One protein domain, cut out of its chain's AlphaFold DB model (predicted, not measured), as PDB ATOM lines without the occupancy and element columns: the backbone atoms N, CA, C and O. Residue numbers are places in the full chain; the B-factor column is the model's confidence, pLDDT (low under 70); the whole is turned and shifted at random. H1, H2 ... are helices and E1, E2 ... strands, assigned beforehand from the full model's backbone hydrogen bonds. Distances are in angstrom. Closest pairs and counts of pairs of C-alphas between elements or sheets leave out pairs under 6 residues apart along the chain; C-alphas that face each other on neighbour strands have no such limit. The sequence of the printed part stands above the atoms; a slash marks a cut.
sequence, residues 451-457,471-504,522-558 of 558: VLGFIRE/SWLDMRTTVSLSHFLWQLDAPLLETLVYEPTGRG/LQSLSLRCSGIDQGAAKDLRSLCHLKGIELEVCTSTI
ATOM      1  N   VAL A 451      44.798  32.203  27.770       46.72
ATOM      2  CA  VAL A 451      44.495  33.610  28.032       46.72
ATOM      3  C   VAL A 451      43.210  33.633  28.833       46.72
ATOM      4  O   VAL A 451      42.194  33.118  28.362       46.72
ATOM      5  N   LEU A 452      43.250  34.219  30.025       50.50
ATOM      6  CA  LEU A 452      42.067  34.363  30.863       50.50
ATOM      7  C   LEU A 452      41.676  35.841  30.995       50.50
ATOM      8  O   LEU A 452      42.523  36.663  31.336       50.50
ATOM      9  N   GLY A 453      40.414  36.160  30.681       42.41
ATOM     10  CA  GLY A 453      39.817  37.501  30.789       42.41
ATOM     11  C   GLY A 453      38.945  37.657  32.040       42.41
ATOM     12  O   GLY A 453      38.228  36.720  32.382       42.41
ATOM     13  N   PHE A 454      38.990  38.814  32.716       51.09
ATOM     14  CA  PHE A 454      38.114  39.121  33.865       51.09
ATOM     15  C   PHE A 454      37.788  40.627  34.006       51.09
ATOM     16  O   PHE A 454      38.665  41.398  34.407       51.09
ATOM     17  N   ILE A 455      36.525  41.036  33.838       45.88
ATOM     18  CA  ILE A 455      35.916  42.237  34.460       45.88
ATOM     19  C   ILE A 455      35.049  41.791  35.638       45.88
ATOM     20  O   ILE A 455      34.509  40.687  35.655       45.88
ATOM     21  N   ARG A 456      34.949  42.616  36.684       54.31
ATOM     22  CA  ARG A 456      34.218  42.253  37.899       54.31
ATOM     23  C   ARG A 456      33.722  43.454  38.688       54.31
ATOM     24  O   ARG A 456      34.470  44.417  38.855       54.31
ATOM     25  N   GLU A 457      32.544  43.309  39.291       49.22
ATOM     26  CA  GLU A 457      32.023  44.164  40.363       49.22
ATOM     27  C   GLU A 457      31.682  43.315  41.613       49.22
ATOM     28  O   GLU A 457      30.994  42.299  41.529       49.22
ATOM     29  N   SER A 471      49.138  30.418  32.002       81.50
ATOM     30  CA  SER A 471      50.370  31.180  31.754       81.50
ATOM     31  C   SER A 471      50.141  32.641  31.356       81.50
ATOM     32  O   SER A 471      51.033  33.457  31.594       81.50
ATOM     33  N   TRP A 472      48.951  33.009  30.861       85.19
ATOM     34  CA  TRP A 472      48.588  34.395  30.546       85.19
ATOM     35  C   TRP A 472      47.272  34.817  31.213       85.19
ATOM     36  O   TRP A 472      46.226  34.203  31.018       85.19
ATOM     37  N   LEU A 473      47.287  35.925  31.952       84.56
ATOM     38  CA  LEU A 473      46.088  36.520  32.549       84.56
ATOM     39  C   LEU A 473      45.970  37.984  32.127       84.56
ATOM     40  O   LEU A 473      46.892  38.747  32.400       84.56
ATOM     41  N   ASP A 474      44.852  38.388  31.524       84.12
ATOM     42  CA  ASP A 474      44.527  39.797  31.262       84.12
ATOM     43  C   ASP A 474      43.256  40.172  32.036       84.12
ATOM     44  O   ASP A 474      42.162  39.682  31.764       84.12
ATOM     45  N   MET A 475      43.405  40.983  33.080       82.31
ATOM     46  CA  MET A 475      42.340  41.239  34.046       82.31
ATOM     47  C   MET A 475      42.050  42.731  34.176       82.31
ATOM     48  O   MET A 475      42.897  43.509  34.618       82.31
ATOM     49  N   ARG A 476      40.799  43.106  33.911       80.94
ATOM     50  CA  ARG A 476      40.274  44.471  33.940       80.94
ATOM     51  C   ARG A 476      39.252  44.648  35.079       80.94
ATOM     52  O   ARG A 476      38.051  44.747  34.862       80.94
ATOM     53  N   THR A 477      39.704  44.659  36.329       75.94
ATOM     54  CA  THR A 477      38.848  44.418  37.512       75.94
ATOM     55  C   THR A 477      38.686  45.622  38.446       75.94
ATOM     56  O   THR A 477      39.607  46.425  38.596       75.94
ATOM     57  N   THR A 478      37.556  45.700  39.163       75.38
ATOM     58  CA  THR A 478      37.359  46.651  40.279       75.38
ATOM     59  C   THR A 478      37.972  46.192  41.604       75.38
ATOM     60  O   THR A 478      37.926  46.921  42.598       75.38
ATOM     61  N   VAL A 479      38.566  44.995  41.645       73.75
ATOM     62  CA  VAL A 479      39.090  44.379  42.871       73.75
ATOM     63  C   VAL A 479      40.610  44.405  42.920       73.75
ATOM     64  O   VAL A 479      41.290  44.228  41.917       73.75
ATOM     65  N   SER A 480      41.172  44.653  44.108       76.81
ATOM     66  CA  SER A 480      42.614  44.839  44.226       76.81
ATOM     67  C   SER A 480      43.356  43.559  43.854       76.81
ATOM     68  O   SER A 480      43.020  42.468  44.322       76.81
ATOM     69  N   LEU A 481      44.420  43.706  43.062       78.94
ATOM     70  CA  LEU A 481      45.255  42.582  42.639       78.94
ATOM     71  C   LEU A 481      45.756  41.732  43.826       78.94
ATOM     72  O   LEU A 481      45.863  40.513  43.712       78.94
ATOM     73  N   SER A 482      45.993  42.356  44.988       76.31
ATOM     74  CA  SER A 482      46.269  41.673  46.256       76.31
ATOM     75  C   SER A 482      45.211  40.651  46.662       76.31
ATOM     76  O   SER A 482      45.574  39.543  47.043       76.31
ATOM     77  N   HIS A 483      43.929  41.000  46.580       76.94
ATOM     78  CA  HIS A 483      42.826  40.120  46.957       76.94
ATOM     79  C   HIS A 483      42.668  38.994  45.936       76.94
ATOM     80  O   HIS A 483      42.544  37.830  46.303       76.94
ATOM     81  N   PHE A 484      42.727  39.338  44.650       78.06
ATOM     82  CA  PHE A 484      42.550  38.380  43.567       78.06
ATOM     83  C   PHE A 484      43.664  37.311  43.528       78.06
ATOM     84  O   PHE A 484      43.373  36.116  43.531       78.06
ATOM     85  N   LEU A 485      44.946  37.700  43.580       78.50
ATOM     86  CA  LEU A 485      46.062  36.738  43.534       78.50
ATOM     87  C   LEU A 485      46.196  35.879  44.805       78.50
ATOM     88  O   LEU A 485      46.909  34.882  44.790       78.50
ATOM     89  N   TRP A 486      45.529  36.236  45.907       78.12
ATOM     90  CA  TRP A 486      45.413  35.351  47.075       78.12
ATOM     91  C   TRP A 486      44.464  34.166  46.838       78.12
ATOM     92  O   TRP A 486      44.543  33.160  47.552       78.12
ATOM     93  N   GLN A 487      43.582  34.290  45.844       77.88
ATOM     94  CA  GLN A 487      42.557  33.309  45.493       77.88
ATOM     95  C   GLN A 487      42.908  32.537  44.216       77.88
ATOM     96  O   GLN A 487      42.498  31.389  44.083       77.88
ATOM     97  N   LEU A 488      43.706  33.111  43.310       80.88
ATOM     98  CA  LEU A 488      44.180  32.431  42.103       80.88
ATOM     99  C   LEU A 488      45.381  31.506  42.380       80.88
ATOM    100  O   LEU A 488      46.482  31.971  42.690       80.88
ATOM    101  N   ASP A 489      45.217  30.204  42.150       82.19
ATOM    102  CA  ASP A 489      46.313  29.232  42.140       82.19
ATOM    103  C   ASP A 489      46.777  28.907  40.707       82.19
ATOM    104  O   ASP A 489      46.463  27.861  40.145       82.19
ATOM    105  N   ALA A 490      47.557  29.821  40.116       82.31
ATOM    106  CA  ALA A 490      48.120  29.701  38.763       82.31
ATOM    107  C   ALA A 490      49.658  29.530  38.784       82.31
ATOM    108  O   ALA A 490      50.383  30.519  38.699       82.31
ATOM    109  N   PRO A 491      50.202  28.321  39.041       83.12
ATOM    110  CA  PRO A 491      51.636  28.081  39.267       83.12
ATOM    111  C   PRO A 491      52.530  28.299  38.041       83.12
ATOM    112  O   PRO A 491      53.740  28.415  38.218       83.12
ATOM    113  N   LEU A 492      51.946  28.352  36.842       83.56
ATOM    114  CA  LEU A 492      52.641  28.582  35.578       83.56
ATOM    115  C   LEU A 492      52.399  29.991  35.012       83.56
ATOM    116  O   LEU A 492      52.717  30.220  33.855       83.56
ATOM    117  N   LEU A 493      51.855  30.930  35.800       85.06
ATOM    118  CA  LEU A 493      51.546  32.281  35.323       85.06
ATOM    119  C   LEU A 493      52.838  33.024  34.962       85.06
ATOM    120  O   LEU A 493      53.617  33.337  35.863       85.06
ATOM    121  N   GLU A 494      53.045  33.293  33.672       88.56
ATOM    122  CA  GLU A 494      54.227  33.960  33.107       88.56
ATOM    123  C   GLU A 494      53.951  35.434  32.811       88.56
ATOM    124  O   GLU A 494      54.780  36.283  33.144       88.56
ATOM    125  N   THR A 495      52.772  35.752  32.270       87.56
ATOM    126  CA  THR A 495      52.361  37.127  31.970       87.56
ATOM    127  C   THR A 495      51.066  37.487  32.680       87.56
ATOM    128  O   THR A 495      50.066  36.771  32.605       87.56
ATOM    129  N   LEU A 496      51.083  38.640  33.343       88.50
ATOM    130  CA  LEU A 496      49.922  39.253  33.968       88.50
ATOM    131  C   LEU A 496      49.725  40.656  33.402       88.50
ATOM    132  O   LEU A 496      50.565  41.530  33.593       88.50
ATOM    133  N   VAL A 497      48.582  40.897  32.783       88.88
ATOM    134  CA  VAL A 497      48.114  42.231  32.435       88.88
ATOM    135  C   VAL A 497      47.000  42.623  33.402       88.88
ATOM    136  O   VAL A 497      46.104  41.831  33.697       88.88
ATOM    137  N   TYR A 498      47.093  43.823  33.969       86.06
ATOM    138  CA  TYR A 498      46.177  44.302  35.000       86.06
ATOM    139  C   TYR A 498      45.722  45.731  34.714       86.06
ATOM    140  O   TYR A 498      46.524  46.673  34.725       86.06
ATOM    141  N   GLU A 499      44.415  45.881  34.521       86.25
ATOM    142  CA  GLU A 499      43.726  47.152  34.354       86.25
ATOM    143  C   GLU A 499      42.736  47.400  35.509       86.25
ATOM    144  O   GLU A 499      41.626  46.868  35.511       86.25
ATOM    145  N   PRO A 500      43.102  48.199  36.527       80.69
ATOM    146  CA  PRO A 500      42.189  48.537  37.610       80.69
ATOM    147  C   PRO A 500      41.043  49.425  37.103       80.69
ATOM    148  O   PRO A 500      41.274  50.538  36.630       80.69
ATOM    149  N   THR A 501      39.802  48.970  37.269       76.12
ATOM    150  CA  THR A 501      38.584  49.730  36.953       76.12
ATOM    151  C   THR A 501      37.852  50.200  38.213       76.12
ATOM    152  O   THR A 501      38.110  49.758  39.331       76.12
ATOM    153  N   GLY A 502      36.922  51.143  38.051       68.69
ATOM    154  CA  GLY A 502      36.075  51.621  39.146       68.69
ATOM    155  C   GLY A 502      36.758  52.575  40.139       68.69
ATOM    156  O   GLY A 502      37.975  52.735  40.204       68.69
ATOM    157  N   ARG A 503      35.936  53.267  40.936       63.22
ATOM    158  CA  ARG A 503      36.390  54.346  41.841       63.22
ATOM    159  C   ARG A 503      36.979  53.838  43.167       63.22
ATOM    160  O   ARG A 503      37.606  54.614  43.884       63.22
ATOM    161  N   GLY A 504      36.752  52.567  43.508       58.59
ATOM    162  CA  GLY A 504      37.056  51.995  44.826       58.59
ATOM    163  C   GLY A 504      38.523  51.622  45.064       58.59
ATOM    164  O   GLY A 504      38.958  51.590  46.212       58.59
ATOM    165  N   LEU A 522      56.297  34.298  37.267       87.19
ATOM    166  CA  LEU A 522      55.904  35.527  36.576       87.19
ATOM    167  C   LEU A 522      57.131  36.220  35.976       87.19
ATOM    168  O   LEU A 522      58.052  36.598  36.698       87.19
ATOM    169  N   GLN A 523      57.105  36.397  34.660       89.75
ATOM    170  CA  GLN A 523      58.146  37.032  33.854       89.75
ATOM    171  C   GLN A 523      57.746  38.461  33.472       89.75
ATOM    172  O   GLN A 523      58.583  39.357  33.525       89.75
ATOM    173  N   SER A 524      56.468  38.690  33.148       89.69
ATOM    174  CA  SER A 524      55.955  39.982  32.686       89.69
ATOM    175  C   SER A 524      54.731  40.446  33.479       89.69
ATOM    176  O   SER A 524      53.821  39.672  33.791       89.69
ATOM    177  N   LEU A 525      54.714  41.737  33.803       89.69
ATOM    178  CA  LEU A 525      53.595  42.453  34.398       89.69
ATOM    179  C   LEU A 525      53.321  43.710  33.563       89.69
ATOM    180  O   LEU A 525      54.158  44.609  33.522       89.69
ATOM    181  N   SER A 526      52.150  43.810  32.938       90.06
ATOM    182  CA  SER A 526      51.706  45.030  32.252       90.06
ATOM    183  C   SER A 526      50.599  45.711  33.054       90.06
ATOM    184  O   SER A 526      49.562  45.121  33.353       90.06
ATOM    185  N   LEU A 527      50.838  46.958  33.462       87.25
ATOM    186  CA  LEU A 527      49.888  47.772  34.216       87.25
ATOM    187  C   LEU A 527      49.259  48.811  33.291       87.25
ATOM    188  O   LEU A 527      49.890  49.815  32.955       87.25
ATOM    189  N   ARG A 528      48.002  48.584  32.909       87.69
ATOM    190  CA  ARG A 528      47.199  49.525  32.118       87.69
ATOM    191  C   ARG A 528      46.371  50.365  33.079       87.69
ATOM    192  O   ARG A 528      45.354  49.911  33.575       87.69
ATOM    193  N   CYS A 529      46.826  51.560  33.437       80.50
ATOM    194  CA  CYS A 529      46.204  52.299  34.540       80.50
ATOM    195  C   CYS A 529      46.257  53.816  34.348       80.50
ATOM    196  O   CYS A 529      47.328  54.428  34.313       80.50
ATOM    197  N   SER A 530      45.081  54.438  34.327       74.69
ATOM    198  CA  SER A 530      44.939  55.889  34.377       74.69
ATOM    199  C   SER A 530      45.276  56.418  35.777       74.69
ATOM    200  O   SER A 530      44.681  55.983  36.765       74.69
ATOM    201  N   GLY A 531      46.184  57.392  35.873       69.69
ATOM    202  CA  GLY A 531      46.419  58.136  37.118       69.69
ATOM    203  C   GLY A 531      47.312  57.459  38.168       69.69
ATOM    204  O   GLY A 531      47.208  57.796  39.350       69.69
ATOM    205  N   ILE A 532      48.209  56.543  37.776       75.19
ATOM    206  CA  ILE A 532      49.337  56.177  38.648       75.19
ATOM    207  C   ILE A 532      50.261  57.390  38.836       75.19
ATOM    208  O   ILE A 532      50.686  58.028  37.875       75.19
ATOM    209  N   ASP A 533      50.599  57.678  40.093       80.25
ATOM    210  CA  ASP A 533      51.626  58.656  40.450       80.25
ATOM    211  C   ASP A 533      53.014  58.216  39.944       80.25
ATOM    212  O   ASP A 533      53.370  57.038  40.019       80.25
ATOM    213  N   GLN A 534      53.834  59.154  39.460       79.81
ATOM    214  CA  GLN A 534      55.156  58.824  38.906       79.81
ATOM    215  C   GLN A 534      56.114  58.231  39.953       79.81
ATOM    216  O   GLN A 534      56.944  57.383  39.612       79.81
ATOM    217  N   GLY A 535      55.994  58.630  41.223       81.88
ATOM    218  CA  GLY A 535      56.714  58.014  42.335       81.88
ATOM    219  C   GLY A 535      56.277  56.565  42.541       81.88
ATOM    220  O   GLY A 535      57.124  55.671  42.576       81.88
ATOM    221  N   ALA A 536      54.967  56.311  42.557       79.19
ATOM    222  CA  ALA A 536      54.429  54.950  42.616       79.19
ATOM    223  C   ALA A 536      54.891  54.087  41.422       79.19
ATOM    224  O   ALA A 536      55.369  52.975  41.635       79.19
ATOM    225  N   ALA A 537      54.850  54.594  40.183       83.06
ATOM    226  CA  ALA A 537      55.370  53.878  39.010       83.06
ATOM    227  C   ALA A 537      56.859  53.517  39.154       83.06
ATOM    228  O   ALA A 537      57.269  52.398  38.833       83.06
ATOM    229  N   LYS A 538      57.676  54.448  39.660       84.19
ATOM    230  CA  LYS A 538      59.114  54.242  39.885       84.19
ATOM    231  C   LYS A 538      59.388  53.197  40.972       84.19
ATOM    232  O   LYS A 538      60.276  52.358  40.798       84.19
ATOM    233  N   ASP A 539      58.610  53.208  42.050       83.62
ATOM    234  CA  ASP A 539      58.679  52.203  43.113       83.62
ATOM    235  C   ASP A 539      58.293  50.809  42.597       83.62
ATOM    236  O   ASP A 539      58.986  49.834  42.896       83.62
ATOM    237  N   LEU A 540      57.236  50.709  41.782       83.38
ATOM    238  CA  LEU A 540      56.815  49.454  41.149       83.38
ATOM    239  C   LEU A 540      57.895  48.915  40.199       83.38
ATOM    240  O   LEU A 540      58.288  47.758  40.333       83.38
ATOM    241  N   ARG A 541      58.462  49.758  39.318       85.62
ATOM    242  CA  ARG A 541      59.574  49.367  38.420       85.62
ATOM    243  C   ARG A 541      60.781  48.849  39.200       85.62
ATOM    244  O   ARG A 541      61.357  47.828  38.836       85.62
ATOM    245  N   SER A 542      61.123  49.513  40.304       83.81
ATOM    246  CA  SER A 542      62.236  49.108  41.171       83.81
ATOM    247  C   SER A 542      62.003  47.732  41.814       83.81
ATOM    248  O   SER A 542      62.939  46.947  41.944       83.81
ATOM    249  N   LEU A 543      60.761  47.414  42.196       81.06
ATOM    250  CA  LEU A 543      60.396  46.120  42.789       81.06
ATOM    251  C   LEU A 543      60.356  44.989  41.765       81.06
ATOM    252  O   LEU A 543      60.867  43.907  42.053       81.06
ATOM    253  N   CYS A 544      59.789  45.236  40.583       82.62
ATOM    254  CA  CYS A 544      59.758  44.254  39.502       82.62
ATOM    255  C   CYS A 544      61.179  43.909  39.039       82.62
ATOM    256  O   CYS A 544      61.529  42.732  38.981       82.62
ATOM    257  N   HIS A 545      62.052  44.909  38.875       83.12
ATOM    258  CA  HIS A 545      63.460  44.685  38.536       83.12
ATOM    259  C   HIS A 545      64.201  43.829  39.584       83.12
ATOM    260  O   HIS A 545      64.902  42.888  39.224       83.12
ATOM    261  N   LEU A 546      63.981  44.073  40.886       77.88
ATOM    262  CA  LEU A 546      64.525  43.237  41.974       77.88
ATOM    263  C   LEU A 546      63.996  41.789  41.979       77.88
ATOM    264  O   LEU A 546      64.573  40.931  42.647       77.88
ATOM    265  N   LYS A 547      62.892  41.524  41.277       80.44
ATOM    266  CA  LYS A 547      62.271  40.203  41.129       80.44
ATOM    267  C   LYS A 547      62.563  39.537  39.780       80.44
ATOM    268  O   LYS A 547      62.178  38.388  39.615       80.44
ATOM    269  N   GLY A 548      63.237  40.223  38.854       83.94
ATOM    270  CA  GLY A 548      63.417  39.753  37.476       83.94
ATOM    271  C   GLY A 548      62.149  39.834  36.617       83.94
ATOM    272  O   GLY A 548      62.100  39.196  35.575       83.94
ATOM    273  N   ILE A 549      61.144  40.601  37.052       86.88
ATOM    274  CA  ILE A 549      59.876  40.801  36.343       86.88
ATOM    275  C   ILE A 549      60.014  42.029  35.436       86.88
ATOM    276  O   ILE A 549      60.381  43.113  35.906       86.88
ATOM    277  N   GLU A 550      59.692  41.882  34.156       88.38
ATOM    278  CA  GLU A 550      59.518  43.004  33.237       88.38
ATOM    279  C   GLU A 550      58.232  43.765  33.591       88.38
ATOM    280  O   GLU A 550      57.170  43.164  33.740       88.38
ATOM    281  N   LEU A 551      58.332  45.086  33.781       87.81
ATOM    282  CA  LEU A 551      57.187  45.934  34.113       87.81
ATOM    283  C   LEU A 551      56.915  46.946  33.005       87.81
ATOM    284  O   LEU A 551      57.577  47.988  32.924       87.81
ATOM    285  N   GLU A 552      55.864  46.686  32.241       89.69
ATOM    286  CA  GLU A 552      55.245  47.681  31.379       89.69
ATOM    287  C   GLU A 552      54.251  48.516  32.206       89.69
ATOM    288  O   GLU A 552      53.483  47.992  33.015       89.69
ATOM    289  N   VAL A 553      54.274  49.844  32.045       86.25
ATOM    290  CA  VAL A 553      53.290  50.741  32.674       86.25
ATOM    291  C   VAL A 553      52.699  51.625  31.591       86.25
ATOM    292  O   VAL A 553      53.303  52.627  31.201       86.25
ATOM    293  N   CYS A 554      51.515  51.247  31.128       84.62
ATOM    294  CA  CYS A 554      50.742  51.962  30.130       84.62
ATOM    295  C   CYS A 554      49.920  53.052  30.821       84.62
ATOM    296  O   CYS A 554      48.785  52.838  31.254       84.62
ATOM    297  N   THR A 555      50.515  54.240  30.941       76.56
ATOM    298  CA  THR A 555      49.800  55.452  31.349       76.56
ATOM    299  C   THR A 555      49.055  56.022  30.147       76.56
ATOM    300  O   THR A 555      49.640  56.754  29.347       76.56
ATOM    301  N   SER A 556      47.765  55.713  30.024       64.00
ATOM    302  CA  SER A 556      46.886  56.461  29.128       64.00
ATOM    303  C   SER A 556      46.799  57.913  29.611       64.00
ATOM    304  O   SER A 556      46.324  58.197  30.713       64.00
ATOM    305  N   THR A 557      47.292  58.845  28.797       52.94
ATOM    306  CA  THR A 557      46.970  60.267  28.943       52.94
ATOM    307  C   THR A 557      45.516  60.458  28.528       52.94
ATOM    308  O   THR A 557      45.212  60.381  27.338       52.94
ATOM    309  N   ILE A 558      44.647  60.646  29.523       47.97
ATOM    310  CA  ILE A 558      43.248  61.073  29.369       47.97
ATOM    311  C   ILE A 558      43.215  62.600  29.269       47.97
ATOM    312  O   ILE A 558      43.911  63.230  30.099       47.97
TER     313      ILE A 558
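What this domain is: This is residues 451 to 457, 471 to 504 and 522 to 558 of the 558 residues of an uncharacterized protein of Coprinellus micaceus (UniProt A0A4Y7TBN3). A twisted wall of five parallel strands has the long helix H2 packed over one face at its E5 edge, while the short helix H1 sits off that same side of the wall toward the E1 end; the other face is bare. H2 and the sheet make two layers, the helix on one face of the strands. The printed part has 78 residues, with two named helices and five named strands that follow along the chain as E1 E2 H1 E3 E4 H2 E5; 46 residues are in named elements, the class is mixed, helices and strands, and the sheet's order is E1, E2, E3, E4, E5, all parallel. It is compact, with a radius of gyration of the C-alphas of 12.4 A, and spans 32 by 31 by 19 A.

Where its parts are: Find C-alpha 451 at (44.495, 33.610, 28.032); from there strand E1, residues 451 to 457, runs 20.5 A. Next to look for are E2, residues 472 to 477, 15.6 A long; E3, residues 495 to 498, 9.9 A; E4, residues 524 to 528, 13.0 A; and E5, residues 550 to 554, 12.9 A, which ends at C-alpha 554, (50.742, 51.962, 30.130). Helix H1 is residues 481 to 485, 6.0 A long. Helix H2, residues 534 to 547, begins at C-alpha 534, (55.156, 58.824, 38.906), and runs 20.1 A.

How they stand to each other: Start at the sheet, whose edge strands are E1 and E5; it is twisted, its C-alphas lying up to 4.5 A off the best plane. Look for N 474 and O 452, 2.9 A, between E1 and E2; N 497 and O 473, 2.8 A, between E2 and E3; N 498 and O 526, 2.9 A, between E3 and E4; and N 525 and O 550, 2.8 A, between E4 and E5, each within hydrogen-bond range. H2 is on the sheet at a height of 8.6 A, over E5, and runs along the strands at 13 degrees to E5 on the local plane. Its closest C-alphas to E5 are those of Arg 541 and Leu 551, 6.0 A. H2 and E4 are near each other, with 5 pairs of C-alphas within 10 A. H1 is only just not on the sheet, with 4 pairs of C-alphas within 10 A; its closest C-alpha pair with E3 is Leu 481 and Tyr 498, 7.9 A. H1 and H2 are apart. E2, H1, E3 and E4, H2, E5 are strand-helix-strand units, two parallel neighbour strands with a helix between, each with a right-handed crossover. In H1 and H2 every O i to N i+4 pair is within hydrogen-bond range.

The domain as a whole: The C-alphas farthest apart, those of Pro 491 and Ile 558, the chain's last residue, are 35.5 A apart. Residues 458 to 470 are not printed, with 24.1 A from C-alpha 457 to C-alpha 471, and neither are 505 to 521, with 26.4 A from C-alpha 504 to C-alpha 522. Of the links that are printed whole, none is long. The mean pLDDT of the printed part is 77.6; residues 451 to 457, 502 to 504, 531 and 556 to 558 are under 70.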